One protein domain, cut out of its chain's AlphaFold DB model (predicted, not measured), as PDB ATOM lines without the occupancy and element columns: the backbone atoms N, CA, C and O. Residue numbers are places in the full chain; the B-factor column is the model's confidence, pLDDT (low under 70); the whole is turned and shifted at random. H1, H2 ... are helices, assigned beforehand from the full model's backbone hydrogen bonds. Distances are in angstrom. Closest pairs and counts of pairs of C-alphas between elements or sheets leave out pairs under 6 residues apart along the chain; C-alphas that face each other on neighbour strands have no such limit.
ATOM      1  N   ARG A 111      16.992 -56.332 -13.211       87.69
ATOM      2  CA  ARG A 111      15.715 -57.039 -13.155       87.69
ATOM      3  C   ARG A 111      14.591 -56.103 -12.729       87.69
ATOM      4  O   ARG A 111      14.810 -55.283 -11.835       87.69
ATOM      5  N   PRO A 112      13.398 -56.240 -13.324       91.12
ATOM      6  CA  PRO A 112      12.223 -55.502 -12.890       91.12
ATOM      7  C   PRO A 112      11.848 -55.888 -11.456       91.12
ATOM      8  O   PRO A 112      12.195 -56.979 -10.989       91.12
ATOM      9  N   TYR A 113      11.136 -55.001 -10.759       91.06
ATOM     10  CA  TYR A 113      10.621 -55.258  -9.420       91.06
ATOM     11  C   TYR A 113       9.685 -56.469  -9.415       91.06
ATOM     12  O   TYR A 113       8.767 -56.563 -10.226       91.06
ATOM     13  N   ARG A 114       9.885 -57.366  -8.449       88.12
ATOM     14  CA  ARG A 114       9.034 -58.513  -8.174       88.12
ATOM     15  C   ARG A 114       8.862 -58.696  -6.674       88.12
ATOM     16  O   ARG A 114       9.806 -58.590  -5.892       88.12
ATOM     17  N   GLN A 115       7.647 -59.052  -6.273       85.88
ATOM     18  CA  GLN A 115       7.290 -59.263  -4.870       85.88
ATOM     19  C   GLN A 115       7.928 -60.529  -4.269       85.88
ATOM     20  O   GLN A 115       8.063 -60.661  -3.048       85.88
ATOM     21  N   ASP A 116       8.292 -61.483  -5.129       84.69
ATOM     22  CA  ASP A 116       8.762 -62.809  -4.758       84.69
ATOM     23  C   ASP A 116      10.276 -62.997  -4.784       84.69
ATOM     24  O   ASP A 116      10.760 -63.986  -4.238       84.69
ATOM     25  N   VAL A 117      11.034 -62.072  -5.364       82.50
ATOM     26  CA  VAL A 117      12.479 -62.231  -5.534       82.50
ATOM     27  C   VAL A 117      13.194 -60.946  -5.149       82.50
ATOM     28  O   VAL A 117      12.907 -59.876  -5.670       82.50
ATOM     29  N   ILE A 118      14.172 -61.069  -4.254       77.94
ATOM     30  CA  ILE A 118      15.188 -60.044  -4.018       77.94
ATOM     31  C   ILE A 118      16.389 -60.392  -4.895       77.94
ATOM     32  O   ILE A 118      17.135 -61.323  -4.591       77.94
ATOM     33  N   ASP A 119      16.554 -59.675  -6.005       71.88
ATOM     34  CA  ASP A 119      17.615 -59.972  -6.975       71.88
ATOM     35  C   ASP A 119      19.017 -59.689  -6.416       71.88
ATOM     36  O   ASP A 119      19.950 -60.476  -6.579       71.88
ATOM     37  N   SER A 120      19.160 -58.576  -5.696       71.50
ATOM     38  CA  SER A 120      20.429 -58.157  -5.117       71.50
ATOM     39  C   SER A 120      20.242 -57.269  -3.886       71.50
ATOM     40  O   SER A 120      19.143 -56.791  -3.610       71.50
ATOM     41  N   ILE A 121      21.327 -57.007  -3.150       69.88
ATOM     42  CA  ILE A 121      21.296 -56.077  -2.006       69.88
ATOM     43  C   ILE A 121      20.939 -54.640  -2.428       69.88
ATOM     44  O   ILE A 121      20.389 -53.891  -1.637       69.88
ATOM     45  N   LEU A 122      21.198 -54.278  -3.690       74.25
ATOM     46  CA  LEU A 122      20.931 -52.957  -4.268       74.25
ATOM     47  C   LEU A 122      19.617 -52.880  -5.053       74.25
ATOM     48  O   LEU A 122      19.344 -51.866  -5.694       74.25
ATOM     49  N   TYR A 123      18.829 -53.954  -5.039       76.44
ATOM     50  CA  TYR A 123      17.756 -54.205  -5.997       76.44
ATOM     51  C   TYR A 123      16.816 -53.017  -6.219       76.44
ATOM     52  O   TYR A 123      16.636 -52.563  -7.343       76.44
ATOM     53  N   ARG A 124      16.262 -52.470  -5.138       86.31
ATOM     54  CA  ARG A 124      15.305 -51.360  -5.188       86.31
ATOM     55  C   ARG A 124      15.982 -50.004  -5.394       86.31
ATOM     56  O   ARG A 124      15.467 -49.184  -6.149       86.31
ATOM     57  N   ARG A 125      17.168 -49.794  -4.806       86.75
ATOM     58  CA  ARG A 125      17.956 -48.562  -4.977       86.75
ATOM     59  C   ARG A 125      18.301 -48.312  -6.443       86.75
ATOM     60  O   ARG A 125      18.128 -47.200  -6.920       86.75
ATOM     61  N   VAL A 126      18.744 -49.342  -7.160       88.50
ATOM     62  CA  VAL A 126      19.063 -49.245  -8.592       88.50
ATOM     63  C   VAL A 126      17.844 -48.817  -9.406       88.50
ATOM     64  O   VAL A 126      17.962 -47.941 -10.256       88.50
ATOM     65  N   LEU A 127      16.672 -49.395  -9.129       91.31
ATOM     66  CA  LEU A 127      15.433 -49.016  -9.809       91.31
ATOM     67  C   LEU A 127      15.087 -47.545  -9.544       91.31
ATOM     68  O   LEU A 127      14.790 -46.813 -10.486       91.31
ATOM     69  N   THR A 128      15.195 -47.089  -8.294       91.56
ATOM     70  CA  THR A 128      14.981 -45.678  -7.940       91.56
ATOM     71  C   THR A 128      15.975 -44.759  -8.635       91.56
ATOM     72  O   THR A 128      15.562 -43.765  -9.220       91.56
ATOM     73  N   GLU A 129      17.268 -45.080  -8.611       91.94
ATOM     74  CA  GLU A 129      18.292 -44.242  -9.237       91.94
ATOM     75  C   GLU A 129      18.092 -44.147 -10.749       91.94
ATOM     76  O   GLU A 129      18.210 -43.056 -11.292       91.94
ATOM     77  N   ILE A 130      17.702 -45.240 -11.415       93.31
ATOM     78  CA  ILE A 130      17.334 -45.203 -12.834       93.31
ATOM     79  C   ILE A 130      16.094 -44.324 -13.048       93.31
ATOM     80  O   ILE A 130      16.094 -43.489 -13.949       93.31
ATOM     81  N   ALA A 131      15.061 -44.442 -12.209       93.31
ATOM     82  CA  ALA A 131      13.882 -43.579 -12.299       93.31
ATOM     83  C   ALA A 131      14.225 -42.091 -12.071       93.31
ATOM     84  O   ALA A 131      13.650 -41.215 -12.713       93.31
ATOM     85  N   MET A 132      15.206 -41.780 -11.220       93.38
ATOM     86  CA  MET A 132      15.673 -40.409 -10.977       93.38
ATOM     87  C   MET A 132      16.387 -39.776 -12.178       93.38
ATOM     88  O   MET A 132      16.480 -38.550 -12.229       93.38
ATOM     89  N   LEU A 133      16.862 -40.569 -13.146       92.75
ATOM     90  CA  LEU A 133      17.541 -40.072 -14.350       92.75
ATOM     91  C   LEU A 133      16.626 -39.273 -15.286       92.75
ATOM     92  O   LEU A 133      17.127 -38.590 -16.174       92.75
ATOM     93  N   GLY A 134      15.305 -39.368 -15.121       90.12
ATOM     94  CA  GLY A 134      14.357 -38.730 -16.036       90.12
ATOM     95  C   GLY A 134      13.936 -39.609 -17.215       90.12
ATOM     96  O   GLY A 134      13.234 -39.136 -18.096       90.12
ATOM     97  N   VAL A 135      14.351 -40.880 -17.257       89.06
ATOM     98  CA  VAL A 135      14.106 -41.778 -18.406       89.06
ATOM     99  C   VAL A 135      12.651 -42.251 -18.533       89.06
ATOM    100  O   VAL A 135      12.263 -42.743 -19.590       89.06
ATOM    101  N   GLY A 136      11.851 -42.117 -17.470       87.44
ATOM    102  CA  GLY A 136      10.438 -42.507 -17.456       87.44
ATOM    103  C   GLY A 136      10.206 -43.952 -17.913       87.44
ATOM    104  O   GLY A 136      10.944 -44.865 -17.538       87.44
ATOM    105  N   GLU A 137       9.184 -44.152 -18.745       88.88
ATOM    106  CA  GLU A 137       8.792 -45.462 -19.286       88.88
ATOM    107  C   GLU A 137       9.632 -45.937 -20.487       88.88
ATOM    108  O   GLU A 137       9.417 -47.044 -20.996       88.88
ATOM    109  N   ARG A 138      10.610 -45.137 -20.935       91.25
ATOM    110  CA  ARG A 138      11.492 -45.486 -22.063       91.25
ATOM    111  C   ARG A 138      12.415 -46.662 -21.737       91.25
ATOM    112  O   ARG A 138      12.882 -47.350 -22.638       91.25
ATOM    113  N   VAL A 139      12.674 -46.901 -20.452       93.62
ATOM    114  CA  VAL A 139      13.469 -48.038 -19.979       93.62
ATOM    115  C   VAL A 139      12.548 -49.191 -19.588       93.62
ATOM    116  O   VAL A 139      11.715 -49.061 -18.687       93.62
ATOM    117  N   ASP A 140      12.741 -50.346 -20.223       93.50
ATOM    118  CA  ASP A 140      11.820 -51.487 -20.132       93.50
ATOM    119  C   ASP A 140      11.655 -52.000 -18.699       93.50
ATOM    120  O   ASP A 140      10.538 -52.220 -18.232       93.50
ATOM    121  N   ILE A 141      12.764 -52.100 -17.960       93.06
ATOM    122  CA  ILE A 141      12.744 -52.560 -16.567       93.06
ATOM    123  C   ILE A 141      11.958 -51.618 -15.650       93.06
ATOM    124  O   ILE A 141      11.400 -52.075 -14.657       93.06
ATOM    125  N   ILE A 142      11.916 -50.314 -15.948       94.44
ATOM    126  CA  ILE A 142      11.220 -49.315 -15.130       94.44
ATOM    127  C   ILE A 142       9.731 -49.396 -15.400       94.44
ATOM    128  O   ILE A 142       8.950 -49.464 -14.452       94.44
ATOM    129  N   ARG A 143       9.362 -49.484 -16.680       94.00
ATOM    130  CA  ARG A 143       7.982 -49.691 -17.112       94.00
ATOM    131  C   ARG A 143       7.397 -50.966 -16.502       94.00
ATOM    132  O   ARG A 143       6.349 -50.915 -15.868       94.00
ATOM    133  N   GLU A 144       8.104 -52.093 -16.600       94.31
ATOM    134  CA  GLU A 144       7.653 -53.358 -16.003       94.31
ATOM    135  C   GLU A 144       7.606 -53.290 -14.465       94.31
ATOM    136  O   GLU A 144       6.648 -53.755 -13.848       94.31
ATOM    137  N   SER A 145       8.596 -52.651 -13.829       94.00
ATOM    138  CA  SER A 145       8.586 -52.454 -12.371       94.00
ATOM    139  C   SER A 145       7.392 -51.625 -11.906       94.00
ATOM    140  O   SER A 145       6.806 -51.951 -10.877       94.00
ATOM    141  N   ALA A 146       7.020 -50.575 -12.643       93.44
ATOM    142  CA  ALA A 146       5.883 -49.725 -12.308       93.44
ATOM    143  C   ALA A 146       4.569 -50.516 -12.354       93.44
ATOM    144  O   ALA A 146       3.804 -50.469 -11.391       93.44
ATOM    145  N   VAL A 147       4.357 -51.318 -13.403       93.75
ATOM    146  CA  VAL A 147       3.189 -52.211 -13.523       93.75
ATOM    147  C   VAL A 147       3.139 -53.212 -12.365       93.75
ATOM    148  O   VAL A 147       2.111 -53.350 -11.700       93.75
ATOM    149  N   ASN A 148       4.263 -53.870 -12.065       93.25
ATOM    150  CA  ASN A 148       4.337 -54.853 -10.984       93.25
ATOM    151  C   ASN A 148       4.075 -54.223  -9.609       93.25
ATOM    152  O   ASN A 148       3.451 -54.848  -8.751       93.25
ATOM    153  N   LEU A 149       4.539 -52.990  -9.385       92.69
ATOM    154  CA  LEU A 149       4.297 -52.261  -8.142       92.69
ATOM    155  C   LEU A 149       2.844 -51.836  -8.000       92.69
ATOM    156  O   LEU A 149       2.279 -52.028  -6.926       92.69
ATOM    157  N   GLN A 150       2.243 -51.302  -9.065       91.25
ATOM    158  CA  GLN A 150       0.832 -50.924  -9.077       91.25
ATOM    159  C   GLN A 150      -0.060 -52.119  -8.731       91.25
ATOM    160  O   GLN A 150      -0.942 -51.981  -7.886       91.25
ATOM    161  N   GLU A 151       0.207 -53.301  -9.295       90.81
ATOM    162  CA  GLU A 151      -0.549 -54.508  -8.942       90.81
ATOM    163  C   GLU A 151      -0.289 -54.943  -7.492       90.81
ATOM    164  O   GLU A 151      -1.227 -55.279  -6.767       90.81
ATOM    165  N   ALA A 152       0.963 -54.880  -7.027       89.25
ATOM    166  CA  ALA A 152       1.328 -55.302  -5.674       89.25
ATOM    167  C   ALA A 152       0.693 -54.439  -4.568       89.25
ATOM    168  O   ALA A 152       0.400 -54.959  -3.490       89.25
ATOM    169  N   ILE A 153       0.465 -53.144  -4.817       90.31
ATOM    170  CA  ILE A 153      -0.171 -52.227  -3.855       90.31
ATOM    171  C   ILE A 153      -1.681 -52.059  -4.083       90.31
ATOM    172  O   ILE A 153      -2.339 -51.389  -3.291       90.31
ATOM    173  N   ARG A 154      -2.257 -52.671  -5.127       83.31
ATOM    174  CA  ARG A 154      -3.640 -52.419  -5.579       83.31
ATOM    175  C   ARG A 154      -4.713 -52.658  -4.516       83.31
ATOM    176  O   ARG A 154      -5.755 -52.013  -4.549       83.31
ATOM    177  N   THR A 155      -4.486 -53.604  -3.605       81.69
ATOM    178  CA  THR A 155      -5.530 -54.067  -2.676       81.69
ATOM    179  C   THR A 155      -5.755 -53.095  -1.519       81.69
ATOM    180  O   THR A 155      -6.889 -52.717  -1.247       81.69
ATOM    181  N   ASP A 156      -4.691 -52.699  -0.823       87.62
ATOM    182  CA  ASP A 156      -4.773 -51.877   0.390       87.62
ATOM    183  C   ASP A 156      -3.727 -50.754   0.442       87.62
ATOM    184  O   ASP A 156      -3.556 -50.107   1.473       87.62
ATOM    185  N   GLY A 157      -3.021 -50.516  -0.665       87.62
ATOM    186  CA  GLY A 157      -1.980 -49.499  -0.769       87.62
ATOM    187  C   GLY A 157      -0.668 -49.863  -0.072       87.62
ATOM    188  O   GLY A 157       0.237 -49.034  -0.062       87.62
ATOM    189  N   ILE A 158      -0.536 -51.062   0.509       89.81
ATOM    190  CA  ILE A 158       0.637 -51.446   1.301       89.81
ATOM    191  C   ILE A 158       1.485 -52.457   0.530       89.81
ATOM    192  O   ILE A 158       1.062 -53.589   0.270       89.81
ATOM    193  N   LEU A 159       2.737 -52.088   0.247       88.75
ATOM    194  CA  LEU A 159       3.687 -52.998  -0.382       88.75
ATOM    195  C   LEU A 159       4.199 -54.024   0.635       88.75
ATOM    196  O   LEU A 159       4.827 -53.686   1.639       88.75
ATOM    197  N   ARG A 160       3.991 -55.308   0.339       88.25
ATOM    198  CA  ARG A 160       4.493 -56.430   1.148       88.25
ATOM    199  C   ARG A 160       5.359 -57.331   0.297       88.25
ATOM    200  O   ARG A 160       4.952 -57.678  -0.798       88.25
ATOM    201  N   MET A 161       6.505 -57.781   0.797       84.06
ATOM    202  CA  MET A 161       7.345 -58.759   0.091       84.06
ATOM    203  C   MET A 161       7.220 -60.162   0.689       84.06
ATOM    204  O   MET A 161       7.007 -60.322   1.894       84.06
ATOM    205  N   ARG A 162       7.414 -61.194  -0.146       84.19
ATOM    206  CA  ARG A 162       7.413 -62.604   0.281       84.19
ATOM    207  C   ARG A 162       8.739 -62.993   0.936       84.19
ATOM    208  O   ARG A 162       9.624 -63.580   0.310       84.19
ATOM    209  N   PHE A 163       8.915 -62.616   2.202       79.94
ATOM    210  CA  PHE A 163      10.127 -62.922   2.982       79.94
ATOM    211  C   PHE A 163      10.214 -64.374   3.476       79.94
ATOM    212  O   PHE A 163      11.245 -64.793   3.995       79.94
ATOM    213  N   ASP A 164       9.135 -65.133   3.343       79.88
ATOM    214  CA  ASP A 164       9.039 -66.549   3.684       79.88
ATOM    215  C   ASP A 164       9.889 -67.443   2.763       79.88
ATOM    216  O   ASP A 164      10.370 -68.496   3.200       79.88
ATOM    217  N   LEU A 165      10.151 -66.993   1.532       81.62
ATOM    218  CA  LEU A 165      10.923 -67.736   0.539       81.62
ATOM    219  C   LEU A 165      12.410 -67.879   0.926       81.62
ATOM    220  O   LEU A 165      13.032 -66.900   1.352       81.62
ATOM    221  N   PRO A 166      13.031 -69.063   0.720       76.75
ATOM    222  CA  PRO A 166      14.414 -69.329   1.133       76.75
ATOM    223  C   PRO A 166      15.450 -68.330   0.603       76.75
ATOM    224  O   PRO A 166      16.318 -67.891   1.354       76.75
ATOM    225  N   HIS A 167      15.338 -67.929  -0.668       73.81
ATOM    226  CA  HIS A 167      16.242 -66.950  -1.287       73.81
ATOM    227  C   HIS A 167      16.164 -65.579  -0.598       73.81
ATOM    228  O   HIS A 167      17.187 -64.980  -0.260       73.81
ATOM    229  N   ASN A 168      14.948 -65.125  -0.291       75.62
ATOM    230  CA  ASN A 168      14.706 -63.816   0.314       75.62
ATOM    231  C   ASN A 168      15.086 -63.767   1.794       75.62
ATOM    232  O   ASN A 168      15.339 -62.680   2.300       75.62
ATOM    233  N   LYS A 169      15.174 -64.908   2.492       70.75
ATOM    234  CA  LYS A 169      15.685 -64.957   3.872       70.75
ATOM    235  C   LYS A 169      17.148 -64.525   3.954       70.75
ATOM    236  O   LYS A 169      17.518 -63.827   4.894       70.75
ATOM    237  N   ARG A 170      17.970 -64.900   2.965       68.38
ATOM    238  CA  ARG A 170      19.405 -64.568   2.933       68.38
ATOM    239  C   ARG A 170      19.655 -63.075   2.726       68.38
ATOM    240  O   ARG A 170      20.524 -62.516   3.382       68.38
ATOM    241  N   TYR A 171      18.887 -62.449   1.839       64.62
ATOM    242  CA  TYR A 171      18.989 -61.021   1.510       64.62
ATOM    243  C   TYR A 171      17.856 -60.203   2.133       64.62
ATOM    244  O   TYR A 171      17.477 -59.157   1.610       64.62
ATOM    245  N   SER A 172      17.267 -60.702   3.225       70.25
ATOM    246  CA  SER A 172      16.082 -60.078   3.796       70.25
ATOM    247  C   SER A 172      16.440 -58.705   4.355       70.25
ATOM    248  O   SER A 172      17.308 -58.628   5.228       70.25
ATOM    249  N   PRO A 173      15.718 -57.642   3.969       68.31
ATOM    250  CA  PRO A 173      15.859 -56.333   4.588       68.31
ATOM    251  C   PRO A 173      15.558 -56.374   6.096       68.31
ATOM    252  O   PRO A 173      16.024 -55.523   6.844       68.31
ATOM    253  N   LYS A 174      14.841 -57.409   6.572       69.56
ATOM    254  CA  LYS A 174      14.598 -57.652   8.003       69.56
ATOM    255  C   LYS A 174      15.880 -57.895   8.801       69.56
ATOM    256  O   LYS A 174      15.927 -57.530   9.970       69.56
ATOM    257  N   ASN A 175      16.903 -58.471   8.173       70.00
ATOM    258  CA  ASN A 175      18.176 -58.803   8.818       70.00
ATOM    259  C   ASN A 175      19.196 -57.653   8.742       70.00
ATOM    260  O   ASN A 175      20.350 -57.830   9.119       70.00
ATOM    261  N   ILE A 176      18.804 -56.492   8.204       71.25
ATOM    262  CA  ILE A 176      19.639 -55.291   8.199       71.25
ATOM    263  C   ILE A 176      19.480 -54.620   9.562       71.25
ATOM    264  O   ILE A 176      18.412 -54.082   9.850       71.25
ATOM    265  N   ASP A 177      20.529 -54.661  10.381       66.19
ATOM    266  CA  ASP A 177      20.550 -54.020  11.703       66.19
ATOM    267  C   ASP A 177      20.935 -52.538  11.626       66.19
ATOM    268  O   ASP A 177      20.373 -51.713  12.342       66.19
ATOM    269  N   TYR A 178      21.849 -52.191  10.715       64.88
ATOM    270  CA  TYR A 178      22.303 -50.822  10.487       64.88
ATOM    271  C   TYR A 178      22.129 -50.438   9.019       64.88
ATOM    272  O   TYR A 178      22.477 -51.242   8.146       64.88
ATOM    273  N   PRO A 179      21.635 -49.222   8.719       68.38
ATOM    274  CA  PRO A 179      21.589 -48.736   7.351       68.38
ATOM    275  C   PRO A 179      23.020 -48.636   6.815       68.38
ATOM    276  O   PRO A 179      23.858 -47.898   7.329       68.38
ATOM    277  N   THR A 180      23.314 -49.429   5.793       69.44
ATOM    278  CA  THR A 180      24.576 -49.355   5.055       69.44
ATOM    279  C   THR A 180      24.403 -48.466   3.833       69.44
ATOM    280  O   THR A 180      23.282 -48.149   3.437       69.44
ATOM    281  N   PHE A 181      25.503 -48.157   3.144       62.88
ATOM    282  CA  PHE A 181      25.452 -47.521   1.824       62.88
ATOM    283  C   PHE A 181      24.574 -48.285   0.815       62.88
ATOM    284  O   PHE A 181      24.200 -47.725  -0.206       62.88
ATOM    285  N   TYR A 182      24.240 -49.550   1.069       65.69
ATOM    286  CA  TYR A 182      23.442 -50.393   0.182       65.69
ATOM    287  C   TYR A 182      22.019 -50.639   0.696       65.69
ATOM    288  O   TYR A 182      21.273 -51.380   0.066       65.69
ATOM    289  N   SER A 183      21.652 -50.052   1.836       67.31
ATOM    290  CA  SER A 183      20.367 -50.279   2.490       67.31
ATOM    291  C   SER A 183      19.354 -49.213   2.090       67.31
ATOM    292  O   SER A 183      19.644 -48.023   2.097       67.31
ATOM    293  N   ASP A 184      18.147 -49.656   1.772       70.94
ATOM    294  CA  ASP A 184      17.016 -48.833   1.337       70.94
ATOM    295  C   ASP A 184      15.799 -48.977   2.274       70.94
ATOM    296  O   ASP A 184      14.667 -48.660   1.923       70.94
ATOM    297  N   VAL A 185      16.050 -49.507   3.469       77.19
ATOM    298  CA  VAL A 185      15.111 -49.716   4.576       77.19
ATOM    299  C   VAL A 185      15.799 -49.281   5.872       77.19
ATOM    300  O   VAL A 185      16.999 -48.998   5.860       77.19
ATOM    301  N   ARG A 186      15.080 -49.306   6.997       80.19
ATOM    302  CA  ARG A 186      15.518 -48.770   8.296       80.19
ATOM    303  C   ARG A 186      15.616 -47.240   8.283       80.19
ATOM    304  O   ARG A 186      16.583 -46.681   8.788       80.19
ATOM    305  N   LEU A 187      14.611 -46.568   7.709       77.56
ATOM    306  CA  LEU A 187      14.563 -45.099   7.655       77.56
ATOM    307  C   LEU A 187      14.247 -44.458   9.020       77.56
ATOM    308  O   LEU A 187      14.605 -43.306   9.261       77.56
ATOM    309  N   GLU A 188      13.586 -45.189   9.923       76.88
ATOM    310  CA  GLU A 188      13.316 -44.725  11.290       76.88
ATOM    311  C   GLU A 188      14.518 -44.985  12.228       76.88
ATOM    312  O   GLU A 188      15.065 -46.090  12.193       76.88
ATOM    313  N   PRO A 189      14.870 -44.050  13.139       71.75
ATOM    314  CA  PRO A 189      16.019 -44.193  14.049       71.75
ATOM    315  C   PRO A 189      15.993 -45.450  14.933       71.75
ATOM    316  O   PRO A 189      17.033 -46.052  15.189       71.75
ATOM    317  N   ASP A 190      14.804 -45.860  15.381       73.56
ATOM    318  CA  ASP A 190      14.664 -46.917  16.388       73.56
ATOM    319  C   ASP A 190      14.151 -48.233  15.787       73.56
ATOM    320  O   ASP A 190      14.313 -49.295  16.386       73.56
ATOM    321  N   TYR A 191      13.472 -48.160  14.635       79.44
ATOM    322  CA  TYR A 191      12.823 -49.262  13.910       79.44
ATOM    323  C   TYR A 191      12.076 -50.299  14.775       79.44
ATOM    324  O   TYR A 191      12.025 -51.489  14.458       79.44
ATOM    325  N   LYS A 192      11.494 -49.865  15.899       76.56
ATOM    326  CA  LYS A 192      10.809 -50.748  16.868       76.56
ATOM    327  C   LYS A 192       9.368 -51.061  16.472       76.56
ATOM    328  O   LYS A 192       8.720 -51.899  17.097       76.56
ATOM    329  N   ARG A 193       8.826 -50.353  15.479       81.44
ATOM    330  CA  ARG A 193       7.427 -50.480  15.068       81.44
ATOM    331  C   ARG A 193       7.213 -51.773  14.291       81.44
ATOM    332  O   ARG A 193       7.958 -52.085  13.369       81.44
ATOM    333  N   LYS A 194       6.120 -52.473  14.612       81.19
ATOM    334  CA  LYS A 194       5.720 -53.733  13.961       81.19
ATOM    335  C   LYS A 194       5.630 -53.625  12.432       81.19
ATOM    336  O   LYS A 194       5.919 -54.606  11.761       81.19
ATOM    337  N   TYR A 195       5.239 -52.456  11.922       84.00
ATOM    338  CA  TYR A 195       5.017 -52.200  10.494       84.00
ATOM    339  C   TYR A 195       6.116 -51.354   9.833       84.00
ATOM    340  O   TYR A 195       5.897 -50.799   8.762       84.00
ATOM    341  N   GLY A 196       7.284 -51.198  10.473       84.75
ATOM    342  CA  GLY A 196       8.353 -50.332   9.954       84.75
ATOM    343  C   GLY A 196       8.824 -50.735   8.553       84.75
ATOM    344  O   GLY A 196       9.041 -49.878   7.701       84.75
ATOM    345  N   ILE A 197       8.895 -52.042   8.282       85.75
ATOM    346  CA  ILE A 197       9.319 -52.551   6.974       85.75
ATOM    347  C   ILE A 197       8.267 -52.340   5.894       85.75
ATOM    348  O   ILE A 197       8.612 -51.939   4.789       85.75
ATOM    349  N   GLU A 198       6.992 -52.555   6.200       88.06
ATOM    350  CA  GLU A 198       5.902 -52.254   5.279       88.06
ATOM    351  C   GLU A 198       5.837 -50.754   4.971       88.06
ATOM    352  O   GLU A 198       5.624 -50.391   3.816       88.06
ATOM    353  N   CYS A 199       6.084 -49.885   5.958       89.06
ATOM    354  CA  CYS A 199       6.166 -48.439   5.748       89.06
ATOM    355  C   CYS A 199       7.308 -48.063   4.796       89.06
ATOM    356  O   CYS A 199       7.055 -47.357   3.824       89.06
ATOM    357  N   ASP A 200       8.529 -48.556   5.026       88.94
ATOM    358  CA  ASP A 200       9.677 -48.268   4.152       88.94
ATOM    359  C   ASP A 200       9.444 -48.766   2.721       88.94
ATOM    360  O   ASP A 200       9.673 -48.044   1.752       88.94
ATOM    361  N   LEU A 201       8.954 -50.004   2.582       89.12
ATOM    362  CA  LEU A 201       8.652 -50.610   1.286       89.12
ATOM    363  C   LEU A 201       7.565 -49.831   0.542       89.12
ATOM    364  O   LEU A 201       7.680 -49.602  -0.662       89.12
ATOM    365  N   THR A 202       6.521 -49.412   1.252       91.44
ATOM    366  CA  THR A 202       5.418 -48.640   0.670       91.44
ATOM    367  C   THR A 202       5.871 -47.232   0.300       91.44
ATOM    368  O   THR A 202       5.555 -46.759  -0.787       91.44
ATOM    369  N   PHE A 203       6.666 -46.579   1.151       91.38
ATOM    370  CA  PHE A 203       7.261 -45.280   0.846       91.38
ATOM    371  C   PHE A 203       8.111 -45.348  -0.424       91.38
ATOM    372  O   PHE A 203       7.934 -44.531  -1.326       91.38
ATOM    373  N   TRP A 204       8.974 -46.361  -0.528       91.69
ATOM    374  CA  TRP A 204       9.768 -46.596  -1.727       91.69
ATOM    375  C   TRP A 204       8.893 -46.820  -2.969       91.69
ATOM    376  O   TRP A 204       9.155 -46.207  -4.001       91.69
ATOM    377  N   ALA A 205       7.833 -47.635  -2.883       92.25
ATOM    378  CA  ALA A 205       6.908 -47.853  -4.000       92.25
ATOM    379  C   ALA A 205       6.268 -46.551  -4.486       92.25
ATOM    380  O   ALA A 205       6.283 -46.265  -5.681       92.25
ATOM    381  N   VAL A 206       5.730 -45.751  -3.564       92.38
ATOM    382  CA  VAL A 206       5.085 -44.474  -3.894       92.38
ATOM    383  C   VAL A 206       6.098 -43.496  -4.487       92.38
ATOM    384  O   VAL A 206       5.810 -42.854  -5.496       92.38
ATOM    385  N   GLN A 207       7.301 -43.408  -3.911       92.94
ATOM    386  CA  GLN A 207       8.386 -42.589  -4.450       92.94
ATOM    387  C   GLN A 207       8.750 -43.018  -5.875       92.94
ATOM    388  O   GLN A 207       8.851 -42.171  -6.761       92.94
ATOM    389  N   PHE A 208       8.936 -44.318  -6.101       93.38
ATOM    390  CA  PHE A 208       9.286 -44.865  -7.404       93.38
ATOM    391  C   PHE A 208       8.212 -44.548  -8.449       93.38
ATOM    392  O   PHE A 208       8.529 -43.978  -9.490       93.38
ATOM    393  N   LEU A 209       6.941 -44.838  -8.152       92.75
ATOM    394  CA  LEU A 209       5.828 -44.545  -9.060       92.75
ATOM    395  C   LEU A 209       5.743 -43.048  -9.374       92.75
ATOM    396  O   LEU A 209       5.614 -42.674 -10.537       92.75
ATOM    397  N   LYS A 210       5.928 -42.183  -8.369       93.06
ATOM    398  CA  LYS A 210       5.911 -40.732  -8.576       93.06
ATOM    399  C   LYS A 210       7.040 -40.245  -9.486       93.06
ATOM    400  O   LYS A 210       6.819 -39.340 -10.289       93.06
ATOM    401  N   LEU A 211       8.236 -40.825  -9.362       92.50
ATOM    402  CA  LEU A 211       9.366 -40.522 -10.245       92.50
ATOM    403  C   LEU A 211       9.059 -40.932 -11.690       92.50
ATOM    404  O   LEU A 211       9.321 -40.162 -12.608       92.50
ATOM    405  N   VAL A 212       8.464 -42.108 -11.900       90.69
ATOM    406  CA  VAL A 212       8.095 -42.588 -13.243       90.69
ATOM    407  C   VAL A 212       7.009 -41.710 -13.879       90.69
ATOM    408  O   VAL A 212       7.154 -41.294 -15.030       90.69
ATOM    409  N   GLU A 213       5.968 -41.347 -13.125       86.06
ATOM    410  CA  GLU A 213       4.895 -40.452 -13.585       86.06
ATOM    411  C   GLU A 213       5.410 -39.050 -13.930       86.06
ATOM    412  O   GLU A 213       5.100 -38.514 -14.995       86.06
ATOM    413  N   GLY A 214       6.220 -38.455 -13.045       77.88
ATOM    414  CA  GLY A 214       6.772 -37.113 -13.243       77.88
ATOM    415  C   GLY A 214       7.625 -36.999 -14.507       77.88
ATOM    416  O   GLY A 214       7.643 -35.948 -15.139       77.88
ATOM    417  N   ASN A 215       8.268 -38.093 -14.908       66.12
ATOM    418  CA  ASN A 215       9.084 -38.154 -16.118       66.12
ATOM    419  C   ASN A 215       8.263 -38.434 -17.382       66.12
ATOM    420  O   ASN A 215       8.630 -37.978 -18.458       66.12
ATOM    421  N   SER A 216       7.137 -39.139 -17.257       57.38
ATOM    422  CA  SER A 216       6.213 -39.382 -18.374       57.38
ATOM    423  C   SER A 216       5.491 -38.095 -18.799       57.38
ATOM    424  O   SER A 216       5.165 -37.916 -19.968       57.38
ATOM    425  N   GLY A 217       5.313 -37.158 -17.859       47.59
ATOM    426  CA  GLY A 217       4.742 -35.834 -18.114       47.59
ATOM    427  C   GLY A 217       5.646 -34.872 -18.899       47.59
ATOM    428  O   GLY A 217       5.140 -33.911 -19.468       47.59
ATOM    429  N   VAL A 218       6.960 -35.120 -18.969       47.78
ATOM    430  CA  VAL A 218       7.908 -34.271 -19.724       47.78
ATOM    431  C   VAL A 218       7.791 -34.508 -21.238       47.78
ATOM    432  O   VAL A 218       8.060 -33.600 -22.020       47.78
ATOM    433  N   ASP A 219       7.302 -35.682 -21.653       42.75
ATOM    434  CA  ASP A 219       6.993 -35.991 -23.059       42.75
ATOM    435  C   ASP A 219       5.644 -35.415 -23.522       42.75
ATOM    436  O   ASP A 219       5.421 -35.208 -24.716       42.75
ATOM    437  N   SER A 220       4.758 -35.073 -22.586       36.59
ATOM    438  CA  SER A 220       3.521 -34.339 -22.848       36.59
ATOM    439  C   SER A 220       3.712 -32.867 -22.493       36.59
ATOM    440  O   SER A 220       3.355 -32.440 -21.399       36.59
ATOM    441  N   GLY A 221       4.302 -32.095 -23.409       39.47
ATOM    442  CA  GLY A 221       4.564 -30.667 -23.239       39.47
ATOM    443  C   GLY A 221       3.433 -29.905 -22.536       39.47
ATOM    444  O   GLY A 221       2.397 -29.608 -23.122       39.47
ATOM    445  N   ALA A 222       3.679 -29.543 -21.284       28.19
ATOM    446  CA  ALA A 222       3.007 -28.465 -20.585       28.19
ATOM    447  C   ALA A 222       4.066 -27.822 -19.692       28.19
ATOM    448  O   ALA A 222       4.340 -28.275 -18.582       28.19
ATOM    449  N   GLY A 223       4.725 -26.812 -20.260       32.25
ATOM    450  CA  GLY A 223       5.605 -25.935 -19.510       32.25
ATOM    451  C   GLY A 223       4.845 -25.287 -18.356       32.25
ATOM    452  O   GLY A 223       3.667 -24.946 -18.484       32.25
ATOM    453  N   ILE A 224       5.550 -25.136 -17.241       33.34
ATOM    454  CA  ILE A 224       5.299 -24.040 -16.309       33.34
ATOM    455  C   ILE A 224       6.225 -22.907 -16.737       33.34
ATOM    456  O   ILE A 224       7.417 -23.211 -16.978       33.34
TER     457      ILE A 224
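Overview. This is residues 111 to 224 of the 224 residues of an uncharacterized protein of Fibrobacter sp (UniProt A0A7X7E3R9). One long helix, H4, makes a spine; the shorter H1 and H2 pack on residues 205 to 212 of it, while small H3 and long loops gather towards its other end. Past H4, residues 217 to 224 trail off as a tail that adds to the length. The 114 printed residues hold four named helices, in the order H1 H2 H3 H4, and no named strand; the class is all helix, with only 50 residues in named elements. The whole is compact, with a radius of gyration of the C-alphas of 14.8 A and spans of 45 by 30 by 28 A.

Along the chain. After residues 111 to 122, find C-alpha 123 at (17.756, -54.205, -5.997), where H1 begins, residues 123 to 132, 14.8 A long. H2 is residues 140 to 153, 20.2 A. H3 is residues 166 to 170. H4, residues 196 to 216, runs 30.4 A to C-alpha 216 at (6.213, -39.382, -18.374).

Arrangement. Look at Thr 128 and Phe 208: their C-alphas, the closest of H1 and H4, are 5.8 A apart, and these helices touch at a shallow tilt of 31 degrees, the same way. H2 touches H4 at a steep tilt of 47 degrees, opposite ways; the closest C-alphas, of Ala 146 and Leu 209, are 6.1 A apart. H1 and H2 only just touch, with 3 pairs of C-alphas within 8 A, H2 with residue 142 alone; the closest are those of Leu 127 and Ile 142, 6.8 A. H3 is apart from H1, H2 and H4. Every O i to N i+4 pair is within hydrogen-bond range in H2 and H4; H1 has 5 of 6, and H3 has 0 of 1 but 2 of 2 O i to N i+3 pairs.

Size, cuts and confidence. The farthest C-alphas, of Pro 166 and Ile 224, are 49.4 A apart. The printed part has no cut. The links H2 to H3 and H3 to H4 are long, with 12 and 25 residues. Mean pLDDT of the printed part is 80.1; look for values under 70 at residues 177 to 183 and 215 to 224, among others.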